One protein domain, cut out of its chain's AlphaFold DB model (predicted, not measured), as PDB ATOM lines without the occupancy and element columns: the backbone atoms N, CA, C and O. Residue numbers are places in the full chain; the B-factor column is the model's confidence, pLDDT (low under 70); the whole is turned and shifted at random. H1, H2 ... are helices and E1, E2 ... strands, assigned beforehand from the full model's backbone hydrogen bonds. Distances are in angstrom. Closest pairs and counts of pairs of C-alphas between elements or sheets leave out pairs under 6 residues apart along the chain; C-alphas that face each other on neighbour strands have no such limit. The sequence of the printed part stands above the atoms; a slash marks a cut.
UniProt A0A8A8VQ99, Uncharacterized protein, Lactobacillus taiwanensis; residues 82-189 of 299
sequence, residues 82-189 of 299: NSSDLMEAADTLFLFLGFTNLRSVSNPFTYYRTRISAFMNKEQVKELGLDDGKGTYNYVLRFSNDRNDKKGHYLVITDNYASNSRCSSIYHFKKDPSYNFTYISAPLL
ATOM      1  N   ASN A  82     -26.599  24.685  39.292       90.38
ATOM      2  CA  ASN A  82     -25.826  24.787  40.519       90.38
ATOM      3  C   ASN A  82     -24.334  24.505  40.246       90.38
ATOM      4  O   ASN A  82     -23.909  24.274  39.112       90.38
ATOM      5  N   SER A  83     -23.515  24.554  41.297       88.69
ATOM      6  CA  SER A  83     -22.074  24.289  41.203       88.69
ATOM      7  C   SER A  83     -21.746  22.854  40.779       88.69
ATOM      8  O   SER A  83     -20.740  22.648  40.104       88.69
ATOM      9  N   SER A  84     -22.589  21.875  41.124       89.88
ATOM     10  CA  SER A  84     -22.431  20.483  40.687       89.88
ATOM     11  C   SER A  84     -22.615  20.351  39.178       89.88
ATOM     12  O   SER A  84     -21.826  19.660  38.546       89.88
ATOM     13  N   ASP A  85     -23.588  21.054  38.586       91.50
ATOM     14  CA  ASP A  85     -23.776  21.063  37.127       91.50
ATOM     15  C   ASP A  85     -22.556  21.656  36.404       91.50
ATOM     16  O   ASP A  85     -22.150  21.175  35.347       91.50
ATOM     17  N   LEU A  86     -21.960  22.716  36.968       90.12
ATOM     18  CA  LEU A  86     -20.747  23.336  36.423       90.12
ATOM     19  C   LEU A  86     -19.557  22.376  36.454       90.12
ATOM     20  O   LEU A  86     -18.779  22.334  35.502       90.12
ATOM     21  N   MET A  87     -19.420  21.632  37.550       90.06
ATOM     22  CA  MET A  87     -18.355  20.655  37.750       90.06
ATOM     23  C   MET A  87     -18.519  19.459  36.806       90.06
ATOM     24  O   MET A  87     -17.587  19.132  36.077       90.06
ATOM     25  N   GLU A  88     -19.732  18.906  36.714       90.19
ATOM     26  CA  GLU A  88     -20.077  17.843  35.763       90.19
ATOM     27  C   GLU A  88     -19.757  18.271  34.324       90.19
ATOM     28  O   GLU A  88     -19.060  17.562  33.600       90.19
ATOM     29  N   ALA A  89     -20.177  19.476  33.924       91.94
ATOM     30  CA  ALA A  89     -19.866  20.010  32.604       91.94
ATOM     31  C   ALA A  89     -18.353  20.153  32.366       91.94
ATOM     32  O   ALA A  89     -17.871  19.885  31.266       91.94
ATOM     33  N   ALA A  90     -17.584  20.567  33.375       90.75
ATOM     34  CA  ALA A  90     -16.132  20.671  33.274       90.75
ATOM     35  C   ALA A  90     -15.460  19.303  33.094       90.75
ATOM     36  O   ALA A  90     -14.554  19.179  32.263       90.75
ATOM     37  N   ASP A  91     -15.934  18.283  33.809       88.44
ATOM     38  CA  ASP A  91     -15.440  16.912  33.698       88.44
ATOM     39  C   ASP A  91     -15.768  16.311  32.326       88.44
ATOM     40  O   ASP A  91     -14.867  15.794  31.656       88.44
ATOM     41  N   THR A  92     -17.008  16.473  31.844       88.75
ATOM     42  CA  THR A  92     -17.415  16.087  30.479       88.75
ATOM     43  C   THR A  92     -16.521  16.743  29.434       88.75
ATOM     44  O   THR A  92     -16.119  16.108  28.456       88.75
ATOM     45  N   LEU A  93     -16.191  18.025  29.619       89.19
ATOM     46  CA  LEU A  93     -15.467  18.781  28.609       89.19
ATOM     47  C   LEU A  93     -13.948  18.586  28.630       89.19
ATOM     48  O   LEU A  93     -13.299  19.016  27.675       89.19
ATOM     49  N   PHE A  94     -13.351  17.948  29.641       86.19
ATOM     50  CA  PHE A  94     -11.890  17.942  29.825       86.19
ATOM     51  C   PHE A  94     -11.098  17.554  28.565       86.19
ATOM     52  O   PHE A  94     -10.100  18.205  28.245       86.19
ATOM     53  N   LEU A  95     -11.554  16.548  27.803       83.44
ATOM     54  CA  LEU A  95     -10.927  16.123  26.535       83.44
ATOM     55  C   LEU A  95     -10.792  17.242  25.513       83.44
ATOM     56  O   LEU A  95      -9.837  17.295  24.732       83.44
ATOM     57  N   PHE A  96     -11.775  18.126  25.526       84.06
ATOM     58  CA  PHE A  96     -11.986  19.179  24.556       84.06
ATOM     59  C   PHE A  96     -11.371  20.506  25.022       84.06
ATOM     60  O   PHE A  96     -11.083  21.364  24.193       84.06
ATOM     61  N   LEU A  97     -11.066  20.649  26.320       81.75
ATOM     62  CA  LEU A  97     -10.463  21.845  26.934       81.75
ATOM     63  C   LEU A  97      -8.966  22.029  26.636       81.75
ATOM     64  O   LEU A  97      -8.331  22.919  27.200       81.75
ATOM     65  N   GLY A  98      -8.376  21.203  25.771       77.25
ATOM     66  CA  GLY A  98      -7.007  21.383  25.275       77.25
ATOM     67  C   GLY A  98      -5.881  21.005  26.244       77.25
ATOM     68  O   GLY A  98      -4.715  21.167  25.887       77.25
ATOM     69  N   PHE A  99      -6.206  20.450  27.415       78.56
ATOM     70  CA  PHE A  99      -5.229  19.876  28.352       78.56
ATOM     71  C   PHE A  99      -4.646  18.549  27.853       78.56
ATOM     72  O   PHE A  99      -3.490  18.225  28.121       78.56
ATOM     73  N   THR A 100      -5.434  17.804  27.076       75.19
ATOM     74  CA  THR A 100      -5.062  16.490  26.554       75.19
ATOM     75  C   THR A 100      -4.484  16.577  25.143       75.19
ATOM     76  O   THR A 100      -5.039  17.223  24.241       75.19
ATOM     77  N   ASN A 101      -3.390  15.847  24.919       74.50
ATOM     78  CA  ASN A 101      -2.932  15.519  23.576       74.50
ATOM     79  C   ASN A 101      -3.772  14.358  23.023       74.50
ATOM     80  O   ASN A 101      -3.601  13.221  23.452       74.50
ATOM     81  N   LEU A 102      -4.662  14.629  22.060       71.88
ATOM     82  CA  LEU A 102      -5.529  13.598  21.467       71.88
ATOM     83  C   LEU A 102      -4.748  12.457  20.799       71.88
ATOM     84  O   LEU A 102      -5.281  11.361  20.668       71.88
ATOM     85  N   ARG A 103      -3.478  12.672  20.423       66.06
ATOM     86  CA  ARG A 103      -2.623  11.619  19.843       66.06
ATOM     87  C   ARG A 103      -2.367  10.461  20.807       66.06
ATOM     88  O   ARG A 103      -2.129   9.350  20.356       66.06
ATOM     89  N   SER A 104      -2.383  10.716  22.116       69.81
ATOM     90  CA  SER A 104      -2.113   9.709  23.154       69.81
ATOM     91  C   SER A 104      -3.387   9.107  23.762       69.81
ATOM     92  O   SER A 104      -3.341   8.461  24.815       69.81
ATOM     93  N   VAL A 105      -4.530   9.340  23.111       74.88
ATOM     94  CA  VAL A 105      -5.849   8.830  23.488       74.88
ATOM     95  C   VAL A 105      -6.183   7.652  22.571       74.88
ATOM     96  O   VAL A 105      -6.366   7.841  21.370       74.88
ATOM     97  N   SER A 106      -6.255   6.443  23.131       71.31
ATOM     98  CA  SER A 106      -6.612   5.225  22.390       71.31
ATOM     99  C   SER A 106      -8.099   5.183  22.035       71.31
ATOM    100  O   SER A 106      -8.441   4.939  20.884       71.31
ATOM    101  N   ASN A 107      -8.969   5.477  23.002       76.94
ATOM    102  CA  ASN A 107     -10.409   5.620  22.810       76.94
ATOM    103  C   ASN A 107     -10.893   6.874  23.571       76.94
ATOM    104  O   ASN A 107     -10.726   6.946  24.790       76.94
ATOM    105  N   PRO A 108     -11.454   7.883  22.882       75.88
ATOM    106  CA  PRO A 108     -11.833   9.150  23.498       75.88
ATOM    107  C   PRO A 108     -13.059   9.044  24.406       75.88
ATOM    108  O   PRO A 108     -13.142   9.787  25.380       75.88
ATOM    109  N   PHE A 109     -13.973   8.109  24.150       74.69
ATOM    110  CA  PHE A 109     -15.219   7.967  24.911       74.69
ATOM    111  C   PHE A 109     -15.029   7.259  26.253       74.69
ATOM    112  O   PHE A 109     -15.817   7.435  27.179       74.69
ATOM    113  N   THR A 110     -13.942   6.503  26.394       69.75
ATOM    114  CA  THR A 110     -13.579   5.803  27.636       69.75
ATOM    115  C   THR A 110     -12.481   6.508  28.433       69.75
ATOM    116  O   THR A 110     -12.261   6.182  29.597       69.75
ATOM    117  N   TYR A 111     -11.825   7.526  27.867       67.31
ATOM    118  CA  TYR A 111     -10.674   8.208  28.479       67.31
ATOM    119  C   TYR A 111     -11.027   9.050  29.735       67.31
ATOM    120  O   TYR A 111     -10.128   9.581  30.392       67.31
ATOM    121  N   TYR A 112     -12.311   9.166  30.110       55.19
ATOM    122  CA  TYR A 112     -12.808  10.246  30.982       55.19
ATOM    123  C   TYR A 112     -13.457   9.884  32.316       55.19
ATOM    124  O   TYR A 112     -13.759  10.797  33.074       55.19
ATOM    125  N   ARG A 113     -13.646   8.612  32.673       53.94
ATOM    126  CA  ARG A 113     -14.506   8.280  33.829       53.94
ATOM    127  C   ARG A 113     -13.851   8.295  35.229       53.94
ATOM    128  O   ARG A 113     -14.522   7.907  36.174       53.94
ATOM    129  N   THR A 114     -12.602   8.746  35.408       48.56
ATOM    130  CA  THR A 114     -11.919   8.728  36.734       48.56
ATOM    131  C   THR A 114     -11.389  10.079  37.230       48.56
ATOM    132  O   THR A 114     -10.667  10.130  38.221       48.56
ATOM    133  N   ARG A 115     -11.710  11.196  36.567       64.88
ATOM    134  CA  ARG A 115     -11.131  12.509  36.907       64.88
ATOM    135  C   ARG A 115     -11.958  13.209  37.977       64.88
ATOM    136  O   ARG A 115     -13.178  13.226  37.893       64.88
ATOM    137  N   ILE A 116     -11.274  13.823  38.942       66.12
ATOM    138  CA  ILE A 116     -11.898  14.666  39.962       66.12
ATOM    139  C   ILE A 116     -11.489  16.109  39.671       66.12
ATOM    140  O   ILE A 116     -10.304  16.460  39.769       66.12
ATOM    141  N   SER A 117     -12.458  16.938  39.294       83.25
ATOM    142  CA  SER A 117     -12.312  18.387  39.366       83.25
ATOM    143  C   SER A 117     -12.702  18.886  40.757       83.25
ATOM    144  O   SER A 117     -13.540  18.309  41.445       83.25
ATOM    145  N   ALA A 118     -12.043  19.950  41.208       88.56
ATOM    146  CA  ALA A 118     -12.338  20.580  42.486       88.56
ATOM    147  C   ALA A 118     -12.300  22.100  42.352       88.56
ATOM    148  O   ALA A 118     -11.396  22.659  41.721       88.56
ATOM    149  N   PHE A 119     -13.272  22.772  42.974       90.69
ATOM    150  CA  PHE A 119     -13.262  24.226  43.088       90.69
ATOM    151  C   PHE A 119     -12.116  24.673  43.987       90.69
ATOM    152  O   PHE A 119     -11.929  24.161  45.090       90.69
ATOM    153  N   MET A 120     -11.362  25.654  43.507       89.75
ATOM    154  CA  MET A 120     -10.308  26.291  44.280       89.75
ATOM    155  C   MET A 120     -10.898  27.357  45.197       89.75
ATOM    156  O   MET A 120     -11.843  28.063  44.834       89.75
ATOM    157  N   ASN A 121     -10.320  27.497  46.386       89.19
ATOM    158  CA  ASN A 121     -10.672  28.581  47.294       89.19
ATOM    159  C   ASN A 121      -9.987  29.899  46.870       89.19
ATOM    160  O   ASN A 121      -9.099  29.921  46.017       89.19
ATOM    161  N   LYS A 122     -10.398  31.022  47.473       84.62
ATOM    162  CA  LYS A 122      -9.884  32.355  47.115       84.62
ATOM    163  C   LYS A 122      -8.373  32.503  47.314       84.62
ATOM    164  O   LYS A 122      -7.725  33.144  46.495       84.62
ATOM    165  N   GLU A 123      -7.820  31.919  48.374       86.19
ATOM    166  CA  GLU A 123      -6.385  31.987  48.672       86.19
ATOM    167  C   GLU A 123      -5.579  31.282  47.580       86.19
ATOM    168  O   GLU A 123      -4.681  31.879  46.995       86.19
ATOM    169  N   GLN A 124      -5.992  30.073  47.199       87.44
ATOM    170  CA  GLN A 124      -5.364  29.310  46.122       87.44
ATOM    171  C   GLN A 124      -5.478  30.022  44.762       87.44
ATOM    172  O   GLN A 124      -4.547  30.001  43.960       87.44
ATOM    173  N   VAL A 125      -6.610  30.674  44.476       85.75
ATOM    174  CA  VAL A 125      -6.782  31.478  43.247       85.75
ATOM    175  C   VAL A 125      -5.844  32.689  43.240       85.75
ATOM    176  O   VAL A 125      -5.272  33.023  42.197       85.75
ATOM    177  N   LYS A 126      -5.647  33.329  44.398       83.75
ATOM    178  CA  LYS A 126      -4.713  34.445  44.570       83.75
ATOM    179  C   LYS A 126      -3.258  34.002  44.404       83.75
ATOM    180  O   LYS A 126      -2.503  34.691  43.724       83.75
ATOM    181  N   GLU A 127      -2.877  32.847  44.949       84.69
ATOM    182  CA  GLU A 127      -1.544  32.248  44.758       84.69
ATOM    183  C   GLU A 127      -1.230  31.976  43.280       84.69
ATOM    184  O   GLU A 127      -0.093  32.143  42.845       84.69
ATOM    185  N   LEU A 128      -2.244  31.629  42.481       81.88
ATOM    186  CA  LEU A 128      -2.113  31.460  41.030       81.88
ATOM    187  C   LEU A 128      -2.064  32.783  40.245       81.88
ATOM    188  O   LEU A 128      -1.939  32.760  39.019       81.88
ATOM    189  N   GLY A 129      -2.188  33.935  40.912       80.62
ATOM    190  CA  GLY A 129      -2.207  35.251  40.266       80.62
ATOM    191  C   GLY A 129      -3.430  35.481  39.374       80.62
ATOM    192  O   GLY A 129      -3.379  36.307  38.462       80.62
ATOM    193  N   LEU A 130      -4.513  34.731  39.599       79.38
ATOM    194  CA  LEU A 130      -5.778  34.886  38.878       79.38
ATOM    195  C   LEU A 130      -6.714  35.890  39.562       79.38
ATOM    196  O   LEU A 130      -7.672  36.339  38.943       79.38
ATOM    197  N   ASP A 131      -6.442  36.261  40.811       76.38
ATOM    198  CA  ASP A 131      -7.169  37.334  41.478       76.38
ATOM    199  C   ASP A 131      -6.640  38.697  41.013       76.38
ATOM    200  O   ASP A 131      -5.570  39.148  41.423       76.38
ATOM    201  N   ASP A 132      -7.388  39.348  40.124       68.69
ATOM    202  CA  ASP A 132      -7.086  40.694  39.641       68.69
ATOM    203  C   ASP A 132      -7.749  41.798  40.482       68.69
ATOM    204  O   ASP A 132      -7.711  42.971  40.099       68.69
ATOM    205  N   GLY A 133      -8.392  41.437  41.602       66.44
ATOM    206  CA  GLY A 133      -9.134  42.348  42.476       66.44
ATOM    207  C   GLY A 133     -10.396  42.948  41.847       66.44
ATOM    208  O   GLY A 133     -11.101  43.711  42.503       66.44
ATOM    209  N   LYS A 134     -10.704  42.616  40.586       67.44
ATOM    210  CA  LYS A 134     -11.856  43.136  39.829       67.44
ATOM    211  C   LYS A 134     -12.978  42.113  39.694       67.44
ATOM    212  O   LYS A 134     -14.023  42.430  39.130       67.44
ATOM    213  N   GLY A 135     -12.773  40.895  40.198       66.75
ATOM    214  CA  GLY A 135     -13.748  39.811  40.093       66.75
ATOM    215  C   GLY A 135     -13.950  39.348  38.650       66.75
ATOM    216  O   GLY A 135     -15.051  38.941  38.283       66.75
ATOM    217  N   THR A 136     -12.912  39.437  37.813       69.12
ATOM    218  CA  THR A 136     -12.991  39.049  36.393       69.12
ATOM    219  C   THR A 136     -13.303  37.559  36.214       69.12
ATOM    220  O   THR A 136     -13.956  37.173  35.237       69.12
ATOM    221  N   TYR A 137     -12.880  36.720  37.163       75.56
ATOM    222  CA  TYR A 137     -13.137  35.281  37.181       75.56
ATOM    223  C   TYR A 137     -13.983  34.912  38.396       75.56
ATOM    224  O   TYR A 137     -13.689  35.314  39.519       75.56
ATOM    225  N   ASN A 138     -15.041  34.143  38.156       80.12
ATOM    226  CA  ASN A 138     -16.027  33.771  39.164       80.12
ATOM    227  C   ASN A 138     -15.666  32.445  39.836       80.12
ATOM    228  O   ASN A 138     -15.859  32.299  41.040       80.12
ATOM    229  N   TYR A 139     -15.108  31.500  39.072       86.44
ATOM    230  CA  TYR A 139     -14.721  30.184  39.575       86.44
ATOM    231  C   TYR A 139     -13.417  29.719  38.934       86.44
ATOM    232  O   TYR A 139     -13.140  30.016  37.770       86.44
ATOM    233  N   VAL A 140     -12.638  28.937  39.679       88.88
ATOM    234  CA  VAL A 140     -11.486  28.209  39.145       88.88
ATOM    235  C   VAL A 140     -11.614  26.755  39.565       88.88
ATOM    236  O   VAL A 140     -11.737  26.457  40.752       88.88
ATOM    237  N   LEU A 141     -11.604  25.861  38.583       91.25
ATOM    238  CA  LEU A 141     -11.556  24.421  38.797       91.25
ATOM    239  C   LEU A 141     -10.137  23.933  38.547       91.25
ATOM    240  O   LEU A 141      -9.549  24.226  37.505       91.25
ATOM    241  N   ARG A 142      -9.601  23.156  39.482       90.12
ATOM    242  CA  ARG A 142      -8.385  22.373  39.276       90.12
ATOM    243  C   ARG A 142      -8.784  20.957  38.903       90.12
ATOM    244  O   ARG A 142      -9.616  20.362  39.579       90.12
ATOM    245  N   PHE A 143      -8.143  20.406  37.883       86.31
ATOM    246  CA  PHE A 143      -8.256  18.988  37.577       86.31
ATOM    247  C   PHE A 143      -7.081  18.220  38.160       86.31
ATOM    248  O   PHE A 143      -5.917  18.568  37.933       86.31
ATOM    249  N   SER A 144      -7.399  17.139  38.857       76.81
ATOM    250  CA  SER A 144      -6.430  16.118  39.232       76.81
ATOM    251  C   SER A 144      -6.415  15.059  38.136       76.81
ATOM    252  O   SER A 144      -7.446  14.478  37.799       76.81
ATOM    253  N   ASN A 145      -5.258  14.859  37.511       66.94
ATOM    254  CA  ASN A 145      -5.068  13.848  36.480       66.94
ATOM    255  C   ASN A 145      -4.279  12.687  37.091       66.94
ATOM    256  O   ASN A 145      -3.217  12.925  37.657       66.94
ATOM    257  N   ASP A 146      -4.742  11.447  36.923       56.53
ATOM    258  CA  ASP A 146      -3.994  10.253  37.365       56.53
ATOM    259  C   ASP A 146      -2.674  10.077  36.594       56.53
ATOM    260  O   ASP A 146      -1.761   9.365  37.012       56.53
ATOM    261  N   ARG A 147      -2.550  10.730  35.431       56.91
ATOM    262  CA  ARG A 147      -1.320  10.722  34.639       56.91
ATOM    263  C   ARG A 147      -0.357  11.769  35.196       56.91
ATOM    264  O   ARG A 147      -0.637  12.959  35.110       56.91
ATOM    265  N   ASN A 148       0.788  11.299  35.695       52.44
ATOM    266  CA  ASN A 148       1.949  12.048  36.206       52.44
ATOM    267  C   ASN A 148       2.589  13.029  35.188       52.44
ATOM    268  O   ASN A 148       3.801  13.002  34.976       52.44
ATOM    269  N   ASP A 149       1.828  13.919  34.547       68.19
ATOM    270  CA  ASP A 149       2.393  14.972  33.688       68.19
ATOM    271  C   ASP A 149       3.011  16.130  34.492       68.19
ATOM    272  O   ASP A 149       3.615  17.027  33.904       68.19
ATOM    273  N   LYS A 150       2.920  16.064  35.832       70.31
ATOM    274  CA  LYS A 150       3.436  17.027  36.820       70.31
ATOM    275  C   LYS A 150       2.912  18.457  36.626       70.31
ATOM    276  O   LYS A 150       3.423  19.366  37.277       70.31
ATOM    277  N   LYS A 151       1.905  18.673  35.770       77.94
ATOM    278  CA  LYS A 151       1.343  19.997  35.488       77.94
ATOM    279  C   LYS A 151       0.024  20.203  36.217       77.94
ATOM    280  O   LYS A 151      -0.816  19.312  36.292       77.94
ATOM    281  N   GLY A 152      -0.183  21.415  36.722       82.19
ATOM    282  CA  GLY A 152      -1.499  21.844  37.192       82.19
ATOM    283  C   GLY A 152      -2.386  22.227  36.010       82.19
ATOM    284  O   GLY A 152      -2.004  23.086  35.216       82.19
ATOM    285  N   HIS A 153      -3.562  21.610  35.886       86.44
ATOM    286  CA  HIS A 153      -4.552  21.956  34.860       86.44
ATOM    287  C   HIS A 153      -5.710  22.711  35.501       86.44
ATOM    288  O   HIS A 153      -6.380  22.179  36.389       86.44
ATOM    289  N   TYR A 154      -5.941  23.937  35.043       88.12
ATOM    290  CA  TYR A 154      -6.904  24.855  35.640       88.12
ATOM    291  C   TYR A 154      -7.887  25.382  34.601       88.12
ATOM    292  O   TYR A 154      -7.493  25.944  33.576       88.12
ATOM    293  N   LEU A 155      -9.176  25.246  34.887       89.44
ATOM    294  CA  LEU A 155     -10.248  25.875  34.129       89.44
ATOM    295  C   LEU A 155     -10.717  27.125  34.862       89.44
ATOM    296  O   LEU A 155     -11.224  27.054  35.977       89.44
ATOM    297  N   VAL A 156     -10.548  28.268  34.213       88.56
ATOM    298  CA  VAL A 156     -10.916  29.581  34.730       88.56
ATOM    299  C   VAL A 156     -12.250  29.991  34.114       88.56
ATOM    300  O   VAL A 156     -12.375  30.107  32.891       88.56
ATOM    301  N   ILE A 157     -13.253  30.197  34.962       88.12
ATOM    302  CA  ILE A 157     -14.649  30.390  34.567       88.12
ATOM    303  C   ILE A 157     -15.087  31.810  34.912       88.12
ATOM    304  O   ILE A 157     -14.844  32.303  36.014       88.12
ATOM    305  N   THR A 158     -15.771  32.463  33.975       82.81
ATOM    306  CA  THR A 158     -16.364  33.790  34.179       82.81
ATOM    307  C   THR A 158     -17.854  33.804  33.839       82.81
ATOM    308  O   THR A 158     -18.284  33.268  32.814       82.81
ATOM    309  N   ASP A 159     -18.642  34.445  34.694       77.56
ATOM    310  CA  ASP A 159     -20.059  34.744  34.481       77.56
ATOM    311  C   ASP A 159     -20.237  36.077  33.741       77.56
ATOM    312  O   ASP A 159     -21.298  36.342  33.166       77.56
ATOM    313  N   ASN A 160     -19.194  36.917  33.703       68.62
ATOM    314  CA  ASN A 160     -19.244  38.251  33.112       68.62
ATOM    315  C   ASN A 160     -19.102  38.211  31.579       68.62
ATOM    316  O   ASN A 160     -18.127  38.664  30.979       68.62
ATOM    317  N   TYR A 161     -20.130  37.656  30.937       57.72
ATOM    318  CA  TYR A 161     -20.217  37.449  29.492       57.72
ATOM    319  C   TYR A 161     -20.173  38.757  28.673       57.72
ATOM    320  O   TYR A 161     -19.799  38.731  27.500       57.72
ATOM    321  N   ALA A 162     -20.570  39.892  29.260       53.50
ATOM    322  CA  ALA A 162     -20.710  41.171  28.560       53.50
ATOM    323  C   ALA A 162     -19.403  41.978  28.462       53.50
ATOM    324  O   ALA A 162     -19.224  42.717  27.498       53.50
ATOM    325  N   SER A 163     -18.490  41.839  29.427       47.00
ATOM    326  CA  SER A 163     -17.277  42.668  29.515       47.00
ATOM    327  C   SER A 163     -16.042  42.041  28.867       47.00
ATOM    328  O   SER A 163     -15.052  42.730  28.628       47.00
ATOM    329  N   ASN A 164     -16.080  40.744  28.556       51.56
ATOM    330  CA  ASN A 164     -14.912  40.026  28.072       51.56
ATOM    331  C   ASN A 164     -15.166  39.453  26.670       51.56
ATOM    332  O   ASN A 164     -15.820  38.423  26.494       51.56
ATOM    333  N   SER A 165     -14.582  40.112  25.663       50.62
ATOM    334  CA  SER A 165     -14.604  39.723  24.243       50.62
ATOM    335  C   SER A 165     -14.075  38.304  23.973       50.62
ATOM    336  O   SER A 165     -14.255  37.774  22.876       50.62
ATOM    337  N   ARG A 166     -13.461  37.659  24.976       50.97
ATOM    338  CA  ARG A 166     -12.939  36.286  24.940       50.97
ATOM    339  C   ARG A 166     -13.942  35.232  25.426       50.97
ATOM    340  O   ARG A 166     -13.697  34.052  25.225       50.97
ATOM    341  N   CYS A 167     -15.100  35.615  25.976       51.22
ATOM    342  CA  CYS A 167     -16.106  34.700  26.553       51.22
ATOM    343  C   CYS A 167     -16.802  33.764  25.554       51.22
ATOM    344  O   CYS A 167     -17.667  32.975  25.942       51.22
ATOM    345  N   SER A 168     -16.480  33.872  24.265       51.69
ATOM    346  CA  SER A 168     -17.034  33.042  23.203       51.69
ATOM    347  C   SER A 168     -16.171  31.860  22.773       51.69
ATOM    348  O   SER A 168     -16.624  31.095  21.923       51.69
ATOM    349  N   SER A 169     -14.949  31.775  23.284       60.69
ATOM    350  CA  SER A 169     -13.924  30.849  22.816       60.69
ATOM    351  C   SER A 169     -13.130  30.340  24.005       60.69
ATOM    352  O   SER A 169     -13.010  31.033  25.015       60.69
ATOM    353  N   ILE A 170     -12.545  29.160  23.862       64.44
ATOM    354  CA  ILE A 170     -11.549  28.689  24.814       64.44
ATOM    355  C   ILE A 170     -10.224  29.378  24.516       64.44
ATOM    356  O   ILE A 170      -9.730  29.365  23.389       64.44
ATOM    357  N   TYR A 171      -9.651  29.984  25.549       63.88
ATOM    358  CA  TYR A 171      -8.310  30.550  25.501       63.88
ATOM    359  C   TYR A 171      -7.357  29.713  26.341       63.88
ATOM    360  O   TYR A 171      -7.701  29.351  27.462       63.88
ATOM    361  N   HIS A 172      -6.154  29.460  25.824       66.25
ATOM    362  CA  HIS A 172      -5.084  28.817  26.578       66.25
ATOM    363  C   HIS A 172      -4.039  29.857  26.981       66.25
ATOM    364  O   HIS A 172      -3.369  30.424  26.116       66.25
ATOM    365  N   PHE A 173      -3.868  30.086  28.284       62.53
ATOM    366  CA  PHE A 173      -2.753  30.889  28.790       62.53
ATOM    367  C   PHE A 173      -1.608  29.957  29.171       62.53
ATOM    368  O   PHE A 173      -1.762  29.096  30.037       62.53
ATOM    369  N   LYS A 174      -0.456  30.128  28.518       60.88
ATOM    370  CA  LYS A 174       0.777  29.387  28.804       60.88
ATOM    371  C   LYS A 174       1.880  30.381  29.136       60.88
ATOM    372  O   LYS A 174       2.627  30.791  28.254       60.88
ATOM    373  N   LYS A 175       1.931  30.807  30.396       60.09
ATOM    374  CA  LYS A 175       3.002  31.675  30.911       60.09
ATOM    375  C   LYS A 175       4.011  30.910  31.772       60.09
ATOM    376  O   LYS A 175       5.154  31.332  31.858       60.09
ATOM    377  N   ASP A 176       3.615  29.762  32.325       67.25
ATOM    378  CA  ASP A 176       4.470  28.882  33.122       67.25
ATOM    379  C   ASP A 176       4.358  27.442  32.589       67.25
ATOM    380  O   ASP A 176       3.241  26.937  32.458       67.25
ATOM    381  N   PRO A 177       5.467  26.757  32.257       70.00
ATOM    382  CA  PRO A 177       5.429  25.374  31.785       70.00
ATOM    383  C   PRO A 177       4.822  24.381  32.793       70.00
ATOM    384  O   PRO A 177       4.413  23.295  32.363       70.00
ATOM    385  N   SER A 178       4.738  24.744  34.075       78.31
ATOM    386  CA  SER A 178       4.175  23.957  35.182       78.31
ATOM    387  C   SER A 178       2.647  24.002  35.235       78.31
ATOM    388  O   SER A 178       2.031  23.148  35.877       78.31
ATOM    389  N   TYR A 179       2.017  24.958  34.544       80.38
ATOM    390  CA  TYR A 179       0.572  25.169  34.590       80.38
ATOM    391  C   TYR A 179      -0.042  25.293  33.197       80.38
ATOM    392  O   TYR A 179       0.496  25.939  32.299       80.38
ATOM    393  N   ASN A 180      -1.226  24.717  33.031       81.50
ATOM    394  CA  ASN A 180      -2.078  24.966  31.882       81.50
ATOM    395  C   ASN A 180      -3.364  25.624  32.360       81.50
ATOM    396  O   ASN A 180      -4.096  25.047  33.162       81.50
ATOM    397  N   PHE A 181      -3.665  26.793  31.808       82.94
ATOM    398  CA  PHE A 181      -4.938  27.458  32.037       82.94
ATOM    399  C   PHE A 181      -5.780  27.409  30.773       82.94
ATOM    400  O   PHE A 181      -5.295  27.743  29.689       82.94
ATOM    401  N   THR A 182      -7.049  27.059  30.935       85.00
ATOM    402  CA  THR A 182      -8.084  27.225  29.917       85.00
ATOM    403  C   THR A 182      -9.153  28.164  30.456       85.00
ATOM    404  O   THR A 182      -9.581  28.014  31.592       85.00
ATOM    405  N   TYR A 183      -9.590  29.134  29.655       84.31
ATOM    406  CA  TYR A 183     -10.607  30.113  30.047       84.31
ATOM    407  C   TYR A 183     -11.894  29.873  29.272       84.31
ATOM    408  O   TYR A 183     -11.847  29.683  28.056       84.31
ATOM    409  N   ILE A 184     -13.032  29.923  29.959       85.38
ATOM    410  CA  ILE A 184     -14.359  29.742  29.365       85.38
ATOM    411  C   ILE A 184     -15.405  30.562  30.132       85.38
ATOM    412  O   ILE A 184     -15.234  30.864  31.311       85.38
ATOM    413  N   SER A 185     -16.503  30.937  29.478       86.81
ATOM    414  CA  SER A 185     -17.639  31.536  30.183       86.81
ATOM    415  C   SER A 185     -18.575  30.455  30.728       86.81
ATOM    416  O   SER A 185     -18.768  29.429  30.072       86.81
ATOM    417  N   ALA A 186     -19.203  30.681  31.884       87.56
ATOM    418  CA  ALA A 186     -20.157  29.727  32.456       87.56
ATOM    419  C   ALA A 186     -21.300  29.343  31.493       87.56
ATOM    420  O   ALA A 186     -21.603  28.151  31.397       87.56
ATOM    421  N   PRO A 187     -21.871  30.274  30.688       88.75
ATOM    422  CA  PRO A 187     -22.869  29.911  29.688       88.75
ATOM    423  C   PRO A 187     -22.389  28.902  28.648       88.75
ATOM    424  O   PRO A 187     -23.174  28.069  28.196       88.75
ATOM    425  N   LEU A 188     -21.122  28.992  28.234       89.56
ATOM    426  CA  LEU A 188     -20.555  28.051  27.275       89.56
ATOM    427  C   LEU A 188     -20.131  26.750  27.937       89.56
ATOM    428  O   LEU A 188     -20.377  25.707  27.355       89.56
ATOM    429  N   LEU A 189     -19.548  26.795  29.136       91.69
ATOM    430  CA  LEU A 189     -19.160  25.593  29.870       91.69
ATOM    431  C   LEU A 189     -20.360  24.668  30.087       91.69
ATOM    432  O   LEU A 189     -20.350  23.539  29.613       91.69
TER     433      LEU A 189
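Overview. This is residues 82 to 189 of the 299 residues of an uncharacterized protein of Lactobacillus taiwanensis (UniProt A0A8A8VQ99). One strongly twisted sheet of five strands forms a slab; helix H1 packs slantwise over its E1 and E2 side, with tiny H3 touching H1 on the same face, while H2 only grazes the sheet. Loops draw out the length, with Ser 106 and Gly 133 farthest apart. The 108 printed residues run H1 E1 H2 E2 E3 E4 E5 H3; the mixed sheet's order is E1, E2, E3, E5, E4. The class is mixed, helices and strands, in two layers, H1 on one face of the sheet, with 48 residues in named elements, under half. It is compact, radius of gyration of the C-alphas 13.7 A, yet elongated, spanning 42 by 26 by 24 A.

Arrangement. Start at H1, residues 83 to 93, which is on the sheet at a height over the sheet of 8.8 A and lies over E1, residues 116 to 119, and E2, residues 139 to 144; the closest C-alphas of H1 and E1 are those of Asp 91 and Ser 117, 6.6 A apart. H2, residues 122 to 127, grazes the sheet with residues 122 to 125. E1 and E2 are antiparallel (N 142 to O 118, 2.9 A). E2 and E3, residues 152 to 158, form a hairpin (N 155 to O 141, 2.8 A). E5, residues 179 to 185, is parallel to E3 (N 156 to O 182, 2.8 A). E4, residues 171 to 173, forms a hairpin with E5 (N 183 to O 171, 2.9 A). H3, residues 186 to 189, touches H1, closest at the C-alphas of Leu 189 and Ala 89, 6.3 A. Every O i to N i+4 pair is within hydrogen-bond range in H1 and H2; H3 is too short for one.

Along the chain. Find C-alpha 83 at (-22.074, 24.289, 41.203); H1 runs 15.3 A from there. E2 spans 16.3 A, E3 19.3 A and E5 19.8 A. H3 ends at C-alpha 189, (-19.160, 25.593, 29.870).

Size, cuts and confidence. The C-alphas of Ser 106 and Gly 133 are 42.3 A apart. The printed part has no cut. Long links join H1 to E1, H2 to E2 and E3 to E4. Mean pLDDT of the printed part is 76.2; 36 residues are under 70, among them 160 to 176.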